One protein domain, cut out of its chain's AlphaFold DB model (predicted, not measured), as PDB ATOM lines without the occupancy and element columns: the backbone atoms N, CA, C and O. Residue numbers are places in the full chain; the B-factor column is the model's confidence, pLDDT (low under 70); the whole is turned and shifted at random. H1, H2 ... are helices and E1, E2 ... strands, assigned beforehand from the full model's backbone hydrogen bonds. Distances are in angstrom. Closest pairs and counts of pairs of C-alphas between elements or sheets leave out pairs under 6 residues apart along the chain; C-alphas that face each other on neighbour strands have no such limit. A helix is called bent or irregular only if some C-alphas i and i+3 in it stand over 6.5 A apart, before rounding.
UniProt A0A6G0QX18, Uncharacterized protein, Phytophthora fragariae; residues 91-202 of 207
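This is residues 91 to 202 of the 207 residues of an uncharacterized protein of Phytophthora fragariae (UniProt A0A6G0QX18). A twisted sheet of four strands runs through the middle, its long strand E3 bent; the long helix H3 covers one face over E3, and the short helix H1 sits on the opposite face, with H2 next to it. H4 makes the turn between the far end of H3 and E3, while H5 lies off the sheet in the connection from E3 to E4. The printed part has 112 residues, with five named helices and four named strands in the order H1 H2 E1 E2 H3 H4 E3 H5 E4, of mixed class. The sheet's order is E2 E1 E3 E4, mixed, with E1 and E3 parallel and the other pairs antiparallel. The whole is compact, with a radius of gyration of the C-alphas of 14.1 A and spans of 39 by 31 by 23 A.

Begin with the longest strand: find C-alpha 171 at (203.481, 345.655, 316.796), from which E3, residues 171 to 179, runs 21.6 A and bends by 62 degrees at residue 174. Beside it are E4, residues 196 to 201, 16.1 A long, and E1, residues 121 to 125, 12.0 A long. E2, residues 128 to 130, spans 7.1 A. Find C-alpha 147 at (210.558, 328.933, 318.957), where H3 begins; it runs 21.0 A to residue 161. The short helices are H1, residues 91 to 95, 5.9 A; H2, residues 104 to 109, 6.9 A; H4, residues 166 to 170, 7.7 A; and H5, residues 183 to 187, 6.2 A. E4 ends at C-alpha 201, (199.632, 347.066, 319.202).

Look first at E3, whose pairing is staggered: residues 171 to 177 pair with E4 and 177 to 179 with E1. Toward E4, N 177 and O 196 are 2.7 A apart; toward E1, N 123 and O 178 are 2.8 A apart. E1 and E2 form a hairpin, with N 130 and O 122 at 2.8 A. The sheet is only just strongly twisted, its C-alphas up to 4.3 A off the best plane. H3 is on it at a height of 9.4 A, slantwise to the strands, at 49 degrees to E3 on the local plane; their closest C-alphas are those of Leu 150 and Pro 176, 6.5 A apart. H1 is on the opposite face at a height of 8.2 A. H1 and H2 touch, the closest C-alphas being those of Tyr 94 and Leu 105, 4.8 A apart. H2 is on the sheet, over none of its strands. H4 only grazes the sheet with residues 167 to 170, and only just touches H3, with 3 pairs of C-alphas within 8 A, the closest being Gln 158 and Leu 168 at 5.7 A. H5 is not on the sheet and is apart from H3. In H1, H2, H3 and H5 every O i to N i+4 pair is within hydrogen-bond range; in H4 it is 0 of 1, beside 2 of 2 O i to N i+3 pairs.

The two C-alphas farthest apart are those of Ala 138 and Tyr 163, 39.8 A. The links from H2 to E1 and from E2 to H3 are long, the latter being residues 131 to 146. The printed part has no cut, and no printed residue is under 70 in pLDDT.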
ATOM      1  N   ILE A  91     193.973 326.862 311.783       94.31
ATOM      2  CA  ILE A  91     194.201 328.274 312.102       94.31
ATOM      3  C   ILE A  91     192.970 329.147 311.851       94.31
ATOM      4  O   ILE A  91     192.719 330.073 312.616       94.31
ATOM      5  N   THR A  92     192.179 328.846 310.819       91.31
ATOM      6  CA  THR A  92     190.942 329.573 310.513       91.31
ATOM      7  C   THR A  92     189.890 329.372 311.595       91.31
ATOM      8  O   THR A  92     189.246 330.332 312.010       91.31
ATOM      9  N   ASP A  93     189.767 328.149 312.104       92.94
ATOM     10  CA  ASP A  93     188.820 327.810 313.164       92.94
ATOM     11  C   ASP A  93     189.258 328.432 314.495       92.94
ATOM     12  O   ASP A  93     188.441 329.004 315.218       92.94
ATOM     13  N   TYR A  94     190.562 328.405 314.784       94.56
ATOM     14  CA  TYR A  94     191.134 329.037 315.972       94.56
ATOM     15  C   TYR A  94     191.095 330.566 315.919       94.56
ATOM     16  O   TYR A  94     190.922 331.192 316.961       94.56
ATOM     17  N   ALA A  95     191.227 331.181 314.741       92.50
ATOM     18  CA  ALA A  95     191.027 332.620 314.566       92.50
ATOM     19  C   ALA A  95     189.553 333.013 314.755       92.50
ATOM     20  O   ALA A  95     189.257 334.118 315.213       92.50
ATOM     21  N   GLY A  96     188.634 332.091 314.460       91.00
ATOM     22  CA  GLY A  96     187.201 332.301 314.579       91.00
ATOM     23  C   GLY A  96     186.664 333.329 313.579       91.00
ATOM     24  O   GLY A  96     187.340 333.768 312.651       91.00
ATOM     25  N   THR A  97     185.401 333.711 313.767       90.31
ATOM     26  CA  THR A  97     184.691 334.660 312.889       90.31
ATOM     27  C   THR A  97     184.494 336.042 313.516       90.31
ATOM     28  O   THR A  97     183.885 336.910 312.894       90.31
ATOM     29  N   ALA A  98     184.928 336.224 314.764       89.25
ATOM     30  CA  ALA A  98     184.758 337.444 315.548       89.25
ATOM     31  C   ALA A  98     186.082 338.228 315.629       89.25
ATOM     32  O   ALA A  98     186.925 338.143 314.736       89.25
ATOM     33  N   THR A  99     186.269 339.019 316.686       88.88
ATOM     34  CA  THR A  99     187.552 339.681 316.944       88.88
ATOM     35  C   THR A  99     188.610 338.669 317.391       88.88
ATOM     36  O   THR A  99     188.287 337.636 317.974       88.88
ATOM     37  N   ILE A 100     189.896 338.977 317.181       88.19
ATOM     38  CA  ILE A 100     190.993 338.102 317.630       88.19
ATOM     39  C   ILE A 100     190.938 337.873 319.145       88.19
ATOM     40  O   ILE A 100     191.211 336.772 319.603       88.19
ATOM     41  N   LYS A 101     190.507 338.856 319.936       87.69
ATOM     42  CA  LYS A 101     190.340 338.712 321.392       87.69
ATOM     43  C   LYS A 101     189.286 337.694 321.800       87.69
ATOM     44  O   LYS A 101     189.449 337.010 322.803       87.69
ATOM     45  N   GLU A 102     188.221 337.600 321.019       90.94
ATOM     46  CA  GLU A 102     187.132 336.647 321.229       90.94
ATOM     47  C   GLU A 102     187.394 335.315 320.515       90.94
ATOM     48  O   GLU A 102     186.570 334.401 320.576       90.94
ATOM     49  N   SER A 103     188.531 335.193 319.827       93.12
ATOM     50  CA  SER A 103     188.881 333.986 319.094       93.12
ATOM     51  C   SER A 103     189.172 332.816 320.039       93.12
ATOM     52  O   SER A 103     189.709 333.012 321.140       93.12
ATOM     53  N   PRO A 104     188.898 331.573 319.606       94.75
ATOM     54  CA  PRO A 104     189.352 330.383 320.319       94.75
ATOM     55  C   PRO A 104     190.863 330.373 320.575       94.75
ATOM     56  O   PRO A 104     191.299 329.868 321.606       94.75
ATOM     57  N   LEU A 105     191.669 330.974 319.694       94.31
ATOM     58  CA  LEU A 105     193.110 331.103 319.885       94.31
ATOM     59  C   LEU A 105     193.438 331.862 321.177       94.31
ATOM     60  O   LEU A 105     194.249 331.403 321.970       94.31
ATOM     61  N   ILE A 106     192.784 332.991 321.444       93.62
ATOM     62  CA  ILE A 106     193.025 333.726 322.691       93.62
ATOM     63  C   ILE A 106     192.357 333.023 323.870       93.62
ATOM     64  O   ILE A 106     193.007 332.767 324.881       93.62
ATOM     65  N   LEU A 107     191.072 332.690 323.752       93.56
ATOM     66  CA  LEU A 107     190.277 332.220 324.888       93.56
ATOM     67  C   LEU A 107     190.642 330.803 325.345       93.56
ATOM     68  O   LEU A 107     190.640 330.538 326.544       93.56
ATOM     69  N   GLN A 108     190.934 329.897 324.410       92.62
ATOM     70  CA  GLN A 108     191.178 328.482 324.706       92.62
ATOM     71  C   GLN A 108     192.666 328.138 324.738       92.62
ATOM     72  O   GLN A 108     193.060 327.282 325.525       92.62
ATOM     73  N   VAL A 109     193.489 328.777 323.897       93.56
ATOM     74  CA  VAL A 109     194.924 328.449 323.806       93.56
ATOM     75  C   VAL A 109     195.777 329.351 324.688       93.56
ATOM     76  O   VAL A 109     196.696 328.867 325.338       93.56
ATOM     77  N   LEU A 110     195.476 330.651 324.755       92.88
ATOM     78  CA  LEU A 110     196.224 331.597 325.600       92.88
ATOM     79  C   LEU A 110     195.508 331.948 326.910       92.88
ATOM     80  O   LEU A 110     195.891 332.911 327.573       92.88
ATOM     81  N   GLU A 111     194.468 331.193 327.272       92.44
ATOM     82  CA  GLU A 111     193.703 331.363 328.516       92.44
ATOM     83  C   GLU A 111     193.166 332.799 328.713       92.44
ATOM     84  O   GLU A 111     193.104 333.327 329.822       92.44
ATOM     85  N   GLY A 112     192.804 333.467 327.615       90.50
ATOM     86  CA  GLY A 112     192.311 334.845 327.611       90.50
ATOM     87  C   GLY A 112     193.400 335.920 327.702       90.50
ATOM     88  O   GLY A 112     193.079 337.108 327.705       90.50
ATOM     89  N   SER A 113     194.681 335.544 327.762       90.12
ATOM     90  CA  SER A 113     195.795 336.487 327.865       90.12
ATOM     91  C   SER A 113     196.345 336.888 326.497       90.12
ATOM     92  O   SER A 113     196.667 336.048 325.659       90.12
ATOM     93  N   THR A 114     196.542 338.193 326.298       90.44
ATOM     94  CA  THR A 114     197.260 338.759 325.140       90.44
ATOM     95  C   THR A 114     198.681 339.197 325.491       90.44
ATOM     96  O   THR A 114     199.324 339.905 324.718       90.44
ATOM     97  N   SER A 115     199.185 338.829 326.669       91.44
ATOM     98  CA  SER A 115     200.556 339.172 327.050       91.44
ATOM     99  C   SER A 115     201.571 338.382 326.215       91.44
ATOM    100  O   SER A 115     201.323 337.209 325.927       91.44
ATOM    101  N   PRO A 116     202.718 338.988 325.849       93.56
ATOM    102  CA  PRO A 116     203.795 338.297 325.162       93.56
ATOM    103  C   PRO A 116     204.183 337.025 325.897       93.56
ATOM    104  O   PRO A 116     204.494 337.044 327.089       93.56
ATOM    105  N   GLN A 117     204.149 335.917 325.173       92.06
ATOM    106  CA  GLN A 117     204.590 334.634 325.683       92.06
ATOM    107  C   GLN A 117     206.046 334.400 325.290       92.06
ATOM    108  O   GLN A 117     206.574 335.057 324.394       92.06
ATOM    109  N   ASN A 118     206.702 333.440 325.939       94.06
ATOM    110  CA  ASN A 118     208.051 333.012 325.554       94.06
ATOM    111  C   ASN A 118     208.050 331.792 324.628       94.06
ATOM    112  O   ASN A 118     209.069 331.513 324.005       94.06
ATOM    113  N   ASN A 119     206.909 331.111 324.511       94.56
ATOM    114  CA  ASN A 119     206.760 329.894 323.727       94.56
ATOM    115  C   ASN A 119     206.054 330.173 322.396       94.56
ATOM    116  O   ASN A 119     205.436 331.228 322.193       94.56
ATOM    117  N   SER A 120     206.168 329.215 321.484       96.31
ATOM    118  CA  SER A 120     205.340 329.110 320.288       96.31
ATOM    119  C   SER A 120     204.127 328.236 320.583       96.31
ATOM    120  O   SER A 120     204.116 327.455 321.537       96.31
ATOM    121  N   VAL A 121     203.099 328.381 319.758       97.06
ATOM    122  CA  VAL A 121     201.874 327.587 319.813       97.06
ATOM    123  C   VAL A 121     201.819 326.704 318.579       97.06
ATOM    124  O   VAL A 121     201.924 327.193 317.457       97.06
ATOM    125  N   TYR A 122     201.616 325.410 318.783       96.88
ATOM    126  CA  TYR A 122     201.475 324.422 317.720       96.88
ATOM    127  C   TYR A 122     200.062 323.852 317.795       96.88
ATOM    128  O   TYR A 122     199.717 323.177 318.762       96.88
ATOM    129  N   LEU A 123     199.220 324.175 316.815       96.69
ATOM    130  CA  LEU A 123     197.837 323.712 316.744       96.69
ATOM    131  C   LEU A 123     197.835 322.295 316.175       96.69
ATOM    132  O   LEU A 123     198.126 322.114 314.995       96.69
ATOM    133  N   GLU A 124     197.537 321.296 317.001       94.62
ATOM    134  CA  GLU A 124     197.601 319.887 316.593       94.62
ATOM    135  C   GLU A 124     196.243 319.350 316.154       94.62
ATOM    136  O   GLU A 124     196.148 318.575 315.204       94.62
ATOM    137  N   THR A 125     195.185 319.755 316.854       93.94
ATOM    138  CA  THR A 125     193.795 319.386 316.561       93.94
ATOM    139  C   THR A 125     192.869 320.564 316.897       93.94
ATOM    140  O   THR A 125     193.327 321.528 317.514       93.94
ATOM    141  N   PRO A 126     191.561 320.506 316.579       92.25
ATOM    142  CA  PRO A 126     190.614 321.576 316.921       92.25
ATOM    143  C   PRO A 126     190.481 321.882 318.422       92.25
ATOM    144  O   PRO A 126     189.906 322.900 318.781       92.25
ATOM    145  N   SER A 127     190.979 321.006 319.300       90.06
ATOM    146  CA  SER A 127     190.883 321.165 320.756       90.06
ATOM    147  C   SER A 127     192.193 320.903 321.502       90.06
ATOM    148  O   SER A 127     192.195 320.881 322.731       90.06
ATOM    149  N   ALA A 128     193.291 320.636 320.794       93.62
ATOM    150  CA  ALA A 128     194.585 320.347 321.401       93.62
ATOM    151  C   ALA A 128     195.692 321.141 320.715       93.62
ATOM    152  O   ALA A 128     195.745 321.243 319.486       93.62
ATOM    153  N   HIS A 129     196.588 321.660 321.542       94.88
ATOM    154  CA  HIS A 129     197.756 322.412 321.135       94.88
ATOM    155  C   HIS A 129     198.972 321.959 321.945       94.88
ATOM    156  O   HIS A 129     198.854 321.351 323.009       94.88
ATOM    157  N   SER A 130     200.145 322.285 321.427       95.06
ATOM    158  CA  SER A 130     201.444 321.981 322.011       95.06
ATOM    159  C   SER A 130     202.293 323.251 322.061       95.06
ATOM    160  O   SER A 130     202.035 324.221 321.346       95.06
ATOM    161  N   HIS A 131     203.329 323.237 322.901       94.38
ATOM    162  CA  HIS A 131     204.357 324.283 322.977       94.38
ATOM    163  C   HIS A 131     205.750 323.788 322.575       94.38
ATOM    164  O   HIS A 131     206.708 324.555 322.599       94.38
ATOM    165  N   THR A 132     205.877 322.512 322.211       92.62
ATOM    166  CA  THR A 132     207.164 321.868 321.905       92.62
ATOM    167  C   THR A 132     207.296 321.434 320.444       92.62
ATOM    168  O   THR A 132     208.355 320.957 320.040       92.62
ATOM    169  N   GLY A 133     206.235 321.576 319.648       94.19
ATOM    170  CA  GLY A 133     206.187 321.180 318.240       94.19
ATOM    171  C   GLY A 133     204.945 320.364 317.895       94.19
ATOM    172  O   GLY A 133     204.111 320.108 318.760       94.19
ATOM    173  N   CYS A 134     204.860 319.940 316.633       94.38
ATOM    174  CA  CYS A 134     203.774 319.116 316.105       94.38
ATOM    175  C   CYS A 134     204.040 317.620 316.344       94.38
ATOM    176  O   CYS A 134     204.773 316.995 315.576       94.38
ATOM    177  N   SER A 135     203.445 317.022 317.379       92.38
ATOM    178  CA  SER A 135     203.729 315.634 317.780       92.38
ATOM    179  C   SER A 135     203.252 314.587 316.773       92.38
ATOM    180  O   SER A 135     203.825 313.504 316.680       92.38
ATOM    181  N   ASN A 136     202.193 314.897 316.023       89.12
ATOM    182  CA  ASN A 136     201.535 313.961 315.106       89.12
ATOM    183  C   ASN A 136     202.107 313.996 313.679       89.12
ATOM    184  O   ASN A 136     201.566 313.352 312.781       89.12
ATOM    185  N   VAL A 137     203.194 314.739 313.455       91.94
ATOM    186  CA  VAL A 137     203.813 314.909 312.138       91.94
ATOM    187  C   VAL A 137     205.124 314.131 312.088       91.94
ATOM    188  O   VAL A 137     206.105 314.490 312.734       91.94
ATOM    189  N   ALA A 138     205.156 313.070 311.281       89.50
ATOM    190  CA  ALA A 138     206.290 312.145 311.225       89.50
ATOM    191  C   ALA A 138     207.603 312.798 310.756       89.50
ATOM    192  O   ALA A 138     208.668 312.484 311.282       89.50
ATOM    193  N   ASN A 139     207.530 313.718 309.789       87.31
ATOM    194  CA  ASN A 139     208.695 314.381 309.193       87.31
ATOM    195  C   ASN A 139     208.883 315.817 309.710       87.31
ATOM    196  O   ASN A 139     209.393 316.682 308.996       87.31
ATOM    197  N   TYR A 140     208.446 316.093 310.940       89.50
ATOM    198  CA  TYR A 140     208.504 317.431 311.517       89.50
ATOM    199  C   TYR A 140     209.951 317.899 311.715       89.50
ATOM    200  O   TYR A 140     210.743 317.289 312.436       89.50
ATOM    201  N   ASN A 141     210.300 319.023 311.087       91.25
ATOM    202  CA  ASN A 141     211.605 319.642 311.265       91.25
ATOM    203  C   ASN A 141     211.578 320.595 312.468       91.25
ATOM    204  O   ASN A 141     211.199 321.761 312.345       91.25
ATOM    205  N   HIS A 142     212.043 320.100 313.616       90.38
ATOM    206  CA  HIS A 142     212.136 320.889 314.846       90.38
ATOM    207  C   HIS A 142     212.945 322.176 314.679       90.38
ATOM    208  O   HIS A 142     212.558 323.186 315.242       90.38
ATOM    209  N   GLY A 143     214.033 322.170 313.902       90.81
ATOM    210  CA  GLY A 143     214.873 323.358 313.734       90.81
ATOM    211  C   GLY A 143     214.185 324.474 312.948       90.81
ATOM    212  O   GLY A 143     214.348 325.645 313.271       90.81
ATOM    213  N   MET A 144     213.388 324.122 311.935       91.44
ATOM    214  CA  MET A 144     212.691 325.101 311.090       91.44
ATOM    215  C   MET A 144     211.465 325.718 311.774       91.44
ATOM    216  O   MET A 144     211.074 326.837 311.455       91.44
ATOM    217  N   TYR A 145     210.869 324.993 312.716       94.06
ATOM    218  CA  TYR A 145     209.699 325.429 313.475       94.06
ATOM    219  C   TYR A 145     210.027 325.728 314.940       94.06
ATOM    220  O   TYR A 145     209.118 325.849 315.760       94.06
ATOM    221  N   ASP A 146     211.310 325.850 315.276       94.38
ATOM    222  CA  ASP A 146     211.765 326.158 316.624       94.38
ATOM    223  C   ASP A 146     211.316 327.558 317.062       94.38
ATOM    224  O   ASP A 146     211.283 328.508 316.277       94.38
ATOM    225  N   ASN A 147     211.002 327.690 318.348       96.56
ATOM    226  CA  ASN A 147     210.558 328.933 318.957       96.56
ATOM    227  C   ASN A 147     211.480 330.125 318.666       96.56
ATOM    228  O   ASN A 147     211.007 331.203 318.285       96.56
ATOM    229  N   ASP A 148     212.786 329.930 318.829       96.31
ATOM    230  CA  ASP A 148     213.767 330.998 318.685       96.31
ATOM    231  C   ASP A 148     213.924 331.372 317.215       96.31
ATOM    232  O   ASP A 148     214.025 332.554 316.877       96.31
ATOM    233  N   TYR A 149     213.857 330.381 316.323       95.44
ATOM    234  CA  TYR A 149     213.914 330.612 314.885       95.44
ATOM    235  C   TYR A 149     212.691 331.384 314.367       95.44
ATOM    236  O   TYR A 149     212.840 332.362 313.629       95.44
ATOM    237  N   LEU A 150     211.479 331.026 314.802       96.62
ATOM    238  CA  LEU A 150     210.260 331.744 314.413       96.62
ATOM    239  C   LEU A 150     210.269 333.192 314.934       96.62
ATOM    240  O   LEU A 150     209.955 334.135 314.203       96.62
ATOM    241  N   ARG A 151     210.710 333.413 316.176       96.88
ATOM    242  CA  ARG A 151     210.882 334.768 316.731       96.88
ATOM    243  C   ARG A 151     211.974 335.558 316.005       96.88
ATOM    244  O   ARG A 151     211.815 336.758 315.754       96.88
ATOM    245  N   PHE A 152     213.059 334.898 315.608       96.06
ATOM    246  CA  PHE A 152     214.110 335.499 314.792       96.06
ATOM    247  C   PHE A 152     213.572 335.993 313.441       96.06
ATOM    248  O   PHE A 152     213.886 337.117 313.040       96.06
ATOM    249  N   ILE A 153     212.718 335.219 312.764       94.81
ATOM    250  CA  ILE A 153     212.083 335.643 311.507       94.81
ATOM    251  C   ILE A 153     211.227 336.893 311.729       94.81
ATOM    252  O   ILE A 153     211.372 337.864 310.983       94.81
ATOM    253  N   PHE A 154     210.382 336.909 312.763       95.12
ATOM    254  CA  PHE A 154     209.542 338.071 313.070       95.12
ATOM    255  C   PHE A 154     210.367 339.332 313.363       95.12
ATOM    256  O   PHE A 154     210.120 340.394 312.792       95.12
ATOM    257  N   SER A 155     211.395 339.220 314.209       94.94
ATOM    258  CA  SER A 155     212.277 340.353 314.523       94.94
ATOM    259  C   SER A 155     213.052 340.839 313.294       94.94
ATOM    260  O   SER A 155     213.189 342.043 313.077       94.94
ATOM    261  N   SER A 156     213.489 339.919 312.429       94.12
ATOM    262  CA  SER A 156     214.133 340.241 311.156       94.12
ATOM    263  C   SER A 156     213.181 340.961 310.205       94.12
ATOM    264  O   SER A 156     213.596 341.907 309.533       94.12
ATOM    265  N   LEU A 157     211.908 340.555 310.168       91.94
ATOM    266  CA  LEU A 157     210.866 341.232 309.401       91.94
ATOM    267  C   LEU A 157     210.675 342.663 309.907       91.94
ATOM    268  O   LEU A 157     210.737 343.593 309.108       91.94
ATOM    269  N   GLN A 158     210.528 342.870 311.218       92.44
ATOM    270  CA  GLN A 158     210.420 344.218 311.785       92.44
ATOM    271  C   GLN A 158     211.660 345.069 311.475       92.44
ATOM    272  O   GLN A 158     211.533 346.206 311.025       92.44
ATOM    273  N   ALA A 159     212.864 344.520 311.642       91.38
ATOM    274  CA  ALA A 159     214.109 345.247 311.402       91.38
ATOM    275  C   ALA A 159     214.303 345.637 309.928       91.38
ATOM    276  O   ALA A 159     214.857 346.695 309.636       91.38
ATOM    277  N   ARG A 160     213.860 344.789 308.991       90.25
ATOM    278  CA  ARG A 160     214.135 344.962 307.558       90.25
ATOM    279  C   ARG A 160     212.978 345.522 306.756       90.25
ATOM    280  O   ARG A 160     213.244 346.058 305.695       90.25
ATOM    281  N   ALA A 161     211.732 345.388 307.200       88.88
ATOM    282  CA  ALA A 161     210.560 345.864 306.462       88.88
ATOM    283  C   ALA A 161     209.971 347.159 307.036       88.88
ATOM    284  O   ALA A 161     209.206 347.828 306.343       88.88
ATOM    285  N   SER A 162     210.357 347.560 308.253       84.81
ATOM    286  CA  SER A 162     209.849 348.778 308.907       84.81
ATOM    287  C   SER A 162     210.085 350.064 308.120       84.81
ATOM    288  O   SER A 162     209.286 350.989 308.237       84.81
ATOM    289  N   TYR A 163     211.127 350.123 307.284       81.44
ATOM    290  CA  TYR A 163     211.396 351.297 306.447       81.44
ATOM    291  C   TYR A 163     210.266 351.588 305.444       81.44
ATOM    292  O   TYR A 163     210.024 352.748 305.127       81.44
ATOM    293  N   ASN A 164     209.566 350.546 304.979       84.75
ATOM    294  CA  ASN A 164     208.423 350.657 304.068       84.75
ATOM    295  C   ASN A 164     207.080 350.441 304.772       84.75
ATOM    296  O   ASN A 164     206.057 350.939 304.313       84.75
ATOM    297  N   ILE A 165     207.072 349.669 305.860       86.75
ATOM    298  CA  ILE A 165     205.872 349.261 306.585       86.75
ATOM    299  C   ILE A 165     206.017 349.710 308.040       86.75
ATOM    300  O   ILE A 165     206.321 348.922 308.936       86.75
ATOM    301  N   SER A 166     205.826 351.009 308.266       84.62
ATOM    302  CA  SER A 166     206.087 351.659 309.555       84.62
ATOM    303  C   SER A 166     205.302 351.047 310.718       84.62
ATOM    304  O   SER A 166     205.860 350.889 311.807       84.62
ATOM    305  N   TYR A 167     204.057 350.613 310.482       86.56
ATOM    306  CA  TYR A 167     203.205 350.024 311.522       86.56
ATOM    307  C   TYR A 167     203.805 348.755 312.148       86.56
ATOM    308  O   TYR A 167     203.503 348.444 313.295       86.56
ATOM    309  N   LEU A 168     204.702 348.035 311.455       89.50
ATOM    310  CA  LEU A 168     205.351 346.845 312.018       89.50
ATOM    311  C   LEU A 168     206.135 347.162 313.295       89.50
ATOM    312  O   LEU A 168     206.277 346.288 314.144       89.50
ATOM    313  N   THR A 169     206.636 348.390 313.441       88.25
ATOM    314  CA  THR A 169     207.382 348.821 314.635       88.25
ATOM    315  C   THR A 169     206.489 349.019 315.859       88.25
ATOM    316  O   THR A 169     206.962 348.896 316.993       88.25
ATOM    317  N   GLU A 170     205.198 349.258 315.639       91.75
ATOM    318  CA  GLU A 170     204.178 349.422 316.676       91.75
ATOM    319  C   GLU A 170     203.621 348.079 317.149       91.75
ATOM    320  O   GLU A 170     202.956 348.019 318.179       91.75
ATOM    321  N   LEU A 171     203.922 346.992 316.434       92.75
ATOM    322  CA  LEU A 171     203.481 345.655 316.796       92.75
ATOM    323  C   LEU A 171     204.413 345.003 317.819       92.75
ATOM    324  O   LEU A 171     205.645 345.053 317.719       92.75
ATOM    325  N   GLU A 172     203.803 344.345 318.791       93.75
ATOM    326  CA  GLU A 172     204.434 343.446 319.743       93.75
ATOM    327  C   GLU A 172     203.971 342.015 319.464       93.75
ATOM    328  O   GLU A 172     202.782 341.762 319.264       93.75
ATOM    329  N   LEU A 173     204.917 341.077 319.425       95.81
ATOM    330  CA  LEU A 173     204.624 339.664 319.215       95.81
ATOM    331  C   LEU A 173     204.051 339.050 320.493       95.81
ATOM    332  O   LEU A 173     204.719 339.046 321.525       95.81
ATOM    333  N   ILE A 174     202.853 338.474 320.396       95.56
ATOM    334  CA  ILE A 174     202.267 337.656 321.461       95.56
ATOM    335  C   ILE A 174     202.885 336.257 321.403       95.56
ATOM    336  O   ILE A 174     203.544 335.826 322.347       95.56
ATOM    337  N   ALA A 175     202.708 335.566 320.274       96.56
ATOM    338  CA  ALA A 175     203.276 334.245 320.032       96.56
ATOM    339  C   ALA A 175     203.309 333.912 318.526       96.56
ATOM    340  O   ALA A 175     202.385 334.277 317.793       96.56
ATOM    341  N   PRO A 176     204.333 333.193 318.040       97.44
ATOM    342  CA  PRO A 176     204.245 332.461 316.786       97.44
ATOM    343  C   PRO A 176     203.257 331.298 316.926       97.44
ATOM    344  O   PRO A 176     203.260 330.591 317.934       97.44
ATOM    345  N   VAL A 177     202.440 331.096 315.901       97.12
ATOM    346  CA  VAL A 177     201.417 330.055 315.819       97.12
ATOM    347  C   VAL A 177     201.666 329.225 314.566       97.12
ATOM    348  O   VAL A 177     201.766 329.752 313.457       97.12
ATOM    349  N   VAL A 178     201.770 327.917 314.745       96.81
ATOM    350  CA  VAL A 178     202.002 326.939 313.682       96.81
ATOM    351  C   VAL A 178     200.774 326.051 313.577       96.81
ATOM    352  O   VAL A 178     200.350 325.459 314.567       96.81
ATOM    353  N   ASP A 179     200.212 325.943 312.377       96.00
ATOM    354  CA  ASP A 179     199.159 324.974 312.088       96.00
ATOM    355  C   ASP A 179     199.799 323.642 311.682       96.00
ATOM    356  O   ASP A 179     200.363 323.519 310.592       96.00
ATOM    357  N   CYS A 180     199.724 322.637 312.557       94.94
ATOM    358  CA  CYS A 180     200.326 321.329 312.305       94.94
ATOM    359  C   CYS A 180     199.598 320.521 311.224       94.94
ATOM    360  O   CYS A 180     200.087 319.462 310.835       94.94
ATOM    361  N   THR A 181     198.448 320.995 310.737       94.25
ATOM    362  CA  THR A 181     197.714 320.379 309.623       94.25
ATOM    363  C   THR A 181     198.106 320.941 308.264       94.25
ATOM    364  O   THR A 181     197.584 320.473 307.253       94.25
ATOM    365  N   PHE A 182     199.018 321.921 308.219       93.75
ATOM    366  CA  PHE A 182     199.485 322.480 306.959       93.75
ATOM    367  C   PHE A 182     200.117 321.397 306.080       93.75
ATOM    368  O   PHE A 182     201.062 320.723 306.486       93.75
ATOM    369  N   GLU A 183     199.608 321.250 304.861       91.81
ATOM    370  CA  GLU A 183     199.911 320.110 303.992       91.81
ATOM    371  C   GLU A 183     201.414 319.892 303.757       91.81
ATOM    372  O   GLU A 183     201.918 318.788 303.955       91.81
ATOM    373  N   LEU A 184     202.164 320.946 303.430       90.88
ATOM    374  CA  LEU A 184     203.611 320.838 303.206       90.88
ATOM    375  C   LEU A 184     204.392 320.507 304.483       90.88
ATOM    376  O   LEU A 184     205.382 319.778 304.426       90.88
ATOM    377  N   LEU A 185     203.926 320.983 305.643       92.44
ATOM    378  CA  LEU A 185     204.501 320.614 306.938       92.44
ATOM    379  C   LEU A 185     204.286 319.118 307.191       92.44
ATOM    380  O   LEU A 185     205.223 318.423 307.583       92.44
ATOM    381  N   VAL A 186     203.076 318.611 306.926       91.75
ATOM    382  CA  VAL A 186     202.729 317.188 307.079       91.75
ATOM    383  C   VAL A 186     203.565 316.309 306.142       91.75
ATOM    384  O   VAL A 186     204.044 315.251 306.552       91.75
ATOM    385  N   LEU A 187     203.792 316.765 304.907       90.75
ATOM    386  CA  LEU A 187     204.650 316.091 303.931       90.75
ATOM    387  C   LEU A 187     206.146 316.162 304.289       90.75
ATOM    388  O   LEU A 187     206.935 315.367 303.773       90.75
ATOM    389  N   GLY A 188     206.543 317.048 305.207       87.38
ATOM    390  CA  GLY A 188     207.939 317.265 305.586       87.38
ATOM    391  C   GLY A 188     208.731 318.078 304.563       87.38
ATOM    392  O   GLY A 188     209.958 317.964 304.509       87.38
ATOM    393  N   ASP A 189     208.048 318.869 303.737       88.50
ATOM    394  CA  ASP A 189     208.684 319.769 302.784       88.50
ATOM    395  C   ASP A 189     209.383 320.918 303.534       88.50
ATOM    396  O   ASP A 189     208.811 321.568 304.408       88.50
ATOM    397  N   GLN A 190     210.655 321.147 303.211       88.88
ATOM    398  CA  GLN A 190     211.507 322.150 303.866       88.88
ATOM    399  C   GLN A 190     211.713 323.409 303.017       88.88
ATOM    400  O   GLN A 190     212.458 324.309 303.400       88.88
ATOM    401  N   THR A 191     211.098 323.471 301.838       86.19
ATOM    402  CA  THR A 191     211.198 324.604 300.913       86.19
ATOM    403  C   THR A 191     210.222 325.723 301.263       86.19
ATOM    404  O   THR A 191     210.447 326.873 300.882       86.19
ATOM    405  N   VAL A 192     209.173 325.410 302.030       85.00
ATOM    406  CA  VAL A 192     208.142 326.358 302.456       85.00
ATOM    407  C   VAL A 192     207.952 326.287 303.967       85.00
ATOM    408  O   VAL A 192     207.720 325.226 304.535       85.00
ATOM    409  N   LEU A 193     207.990 327.453 304.610       89.44
ATOM    410  CA  LEU A 193     207.640 327.629 306.014       89.44
ATOM    411  C   LEU A 193     206.312 328.390 306.105       89.44
ATOM    412  O   LEU A 193     206.232 329.538 305.669       89.44
ATOM    413  N   SER A 194     205.292 327.765 306.695       91.00
ATOM    414  CA  SER A 194     204.013 328.413 307.011       91.00
ATOM    415  C   SER A 194     203.899 328.655 308.512       91.00
ATOM    416  O   SER A 194     203.914 327.713 309.304       91.00
ATOM    417  N   VAL A 195     203.830 329.927 308.900       94.62
ATOM    418  CA  VAL A 195     203.731 330.383 310.290       94.62
ATOM    419  C   VAL A 195     202.848 331.623 310.352       94.62
ATOM    420  O   VAL A 195     202.929 332.502 309.493       94.62
ATOM    421  N   TYR A 196     202.030 331.709 311.394       95.50
ATOM    422  CA  TYR A 196     201.183 332.854 311.695       95.50
ATOM    423  C   TYR A 196     201.750 333.580 312.912       95.50
ATOM    424  O   TYR A 196     202.091 332.956 313.911       95.50
ATOM    425  N   TYR A 197     201.868 334.903 312.852       95.75
ATOM    426  CA  TYR A 197     202.338 335.696 313.989       95.75
ATOM    427  C   TYR A 197     201.155 336.383 314.645       95.75
ATOM    428  O   TYR A 197     200.575 337.308 314.077       95.75
ATOM    429  N   LEU A 198     200.814 335.939 315.852       94.94
ATOM    430  CA  LEU A 198     199.833 336.622 316.672       94.94
ATOM    431  C   LEU A 198     200.502 337.836 317.317       94.94
ATOM    432  O   LEU A 198     201.476 337.704 318.060       94.94
ATOM    433  N   VAL A 199     199.982 339.017 317.017       93.88
ATOM    434  CA  VAL A 199     200.559 340.306 317.402       93.88
ATOM    435  C   VAL A 199     199.494 341.204 318.015       93.88
ATOM    436  O   VAL A 199     198.307 341.029 317.757       93.88
ATOM    437  N   ARG A 200     199.935 342.199 318.780       91.62
ATOM    438  CA  ARG A 200     199.101 343.303 319.273       91.62
ATOM    439  C   ARG A 200     199.795 344.640 319.078       91.62
ATOM    440  O   ARG A 200     201.003 344.682 318.844       91.62
ATOM    441  N   ASN A 201     199.049 345.732 319.203       91.06
ATOM    442  CA  ASN A 201     199.632 347.066 319.202       91.06
ATOM    443  C   ASN A 201     200.279 347.369 320.568       91.06
ATOM    444  O   ASN A 201     199.707 347.083 321.615       91.06
ATOM    445  N   LYS A 202     201.472 347.974 320.569       90.31
ATOM    446  CA  LYS A 202     202.159 348.435 321.789       90.31
ATOM    447  C   LYS A 202     201.430 349.590 322.477       90.31
ATOM    448  O   LYS A 202     201.478 349.702 323.696       90.31
TER     449      LYS A 202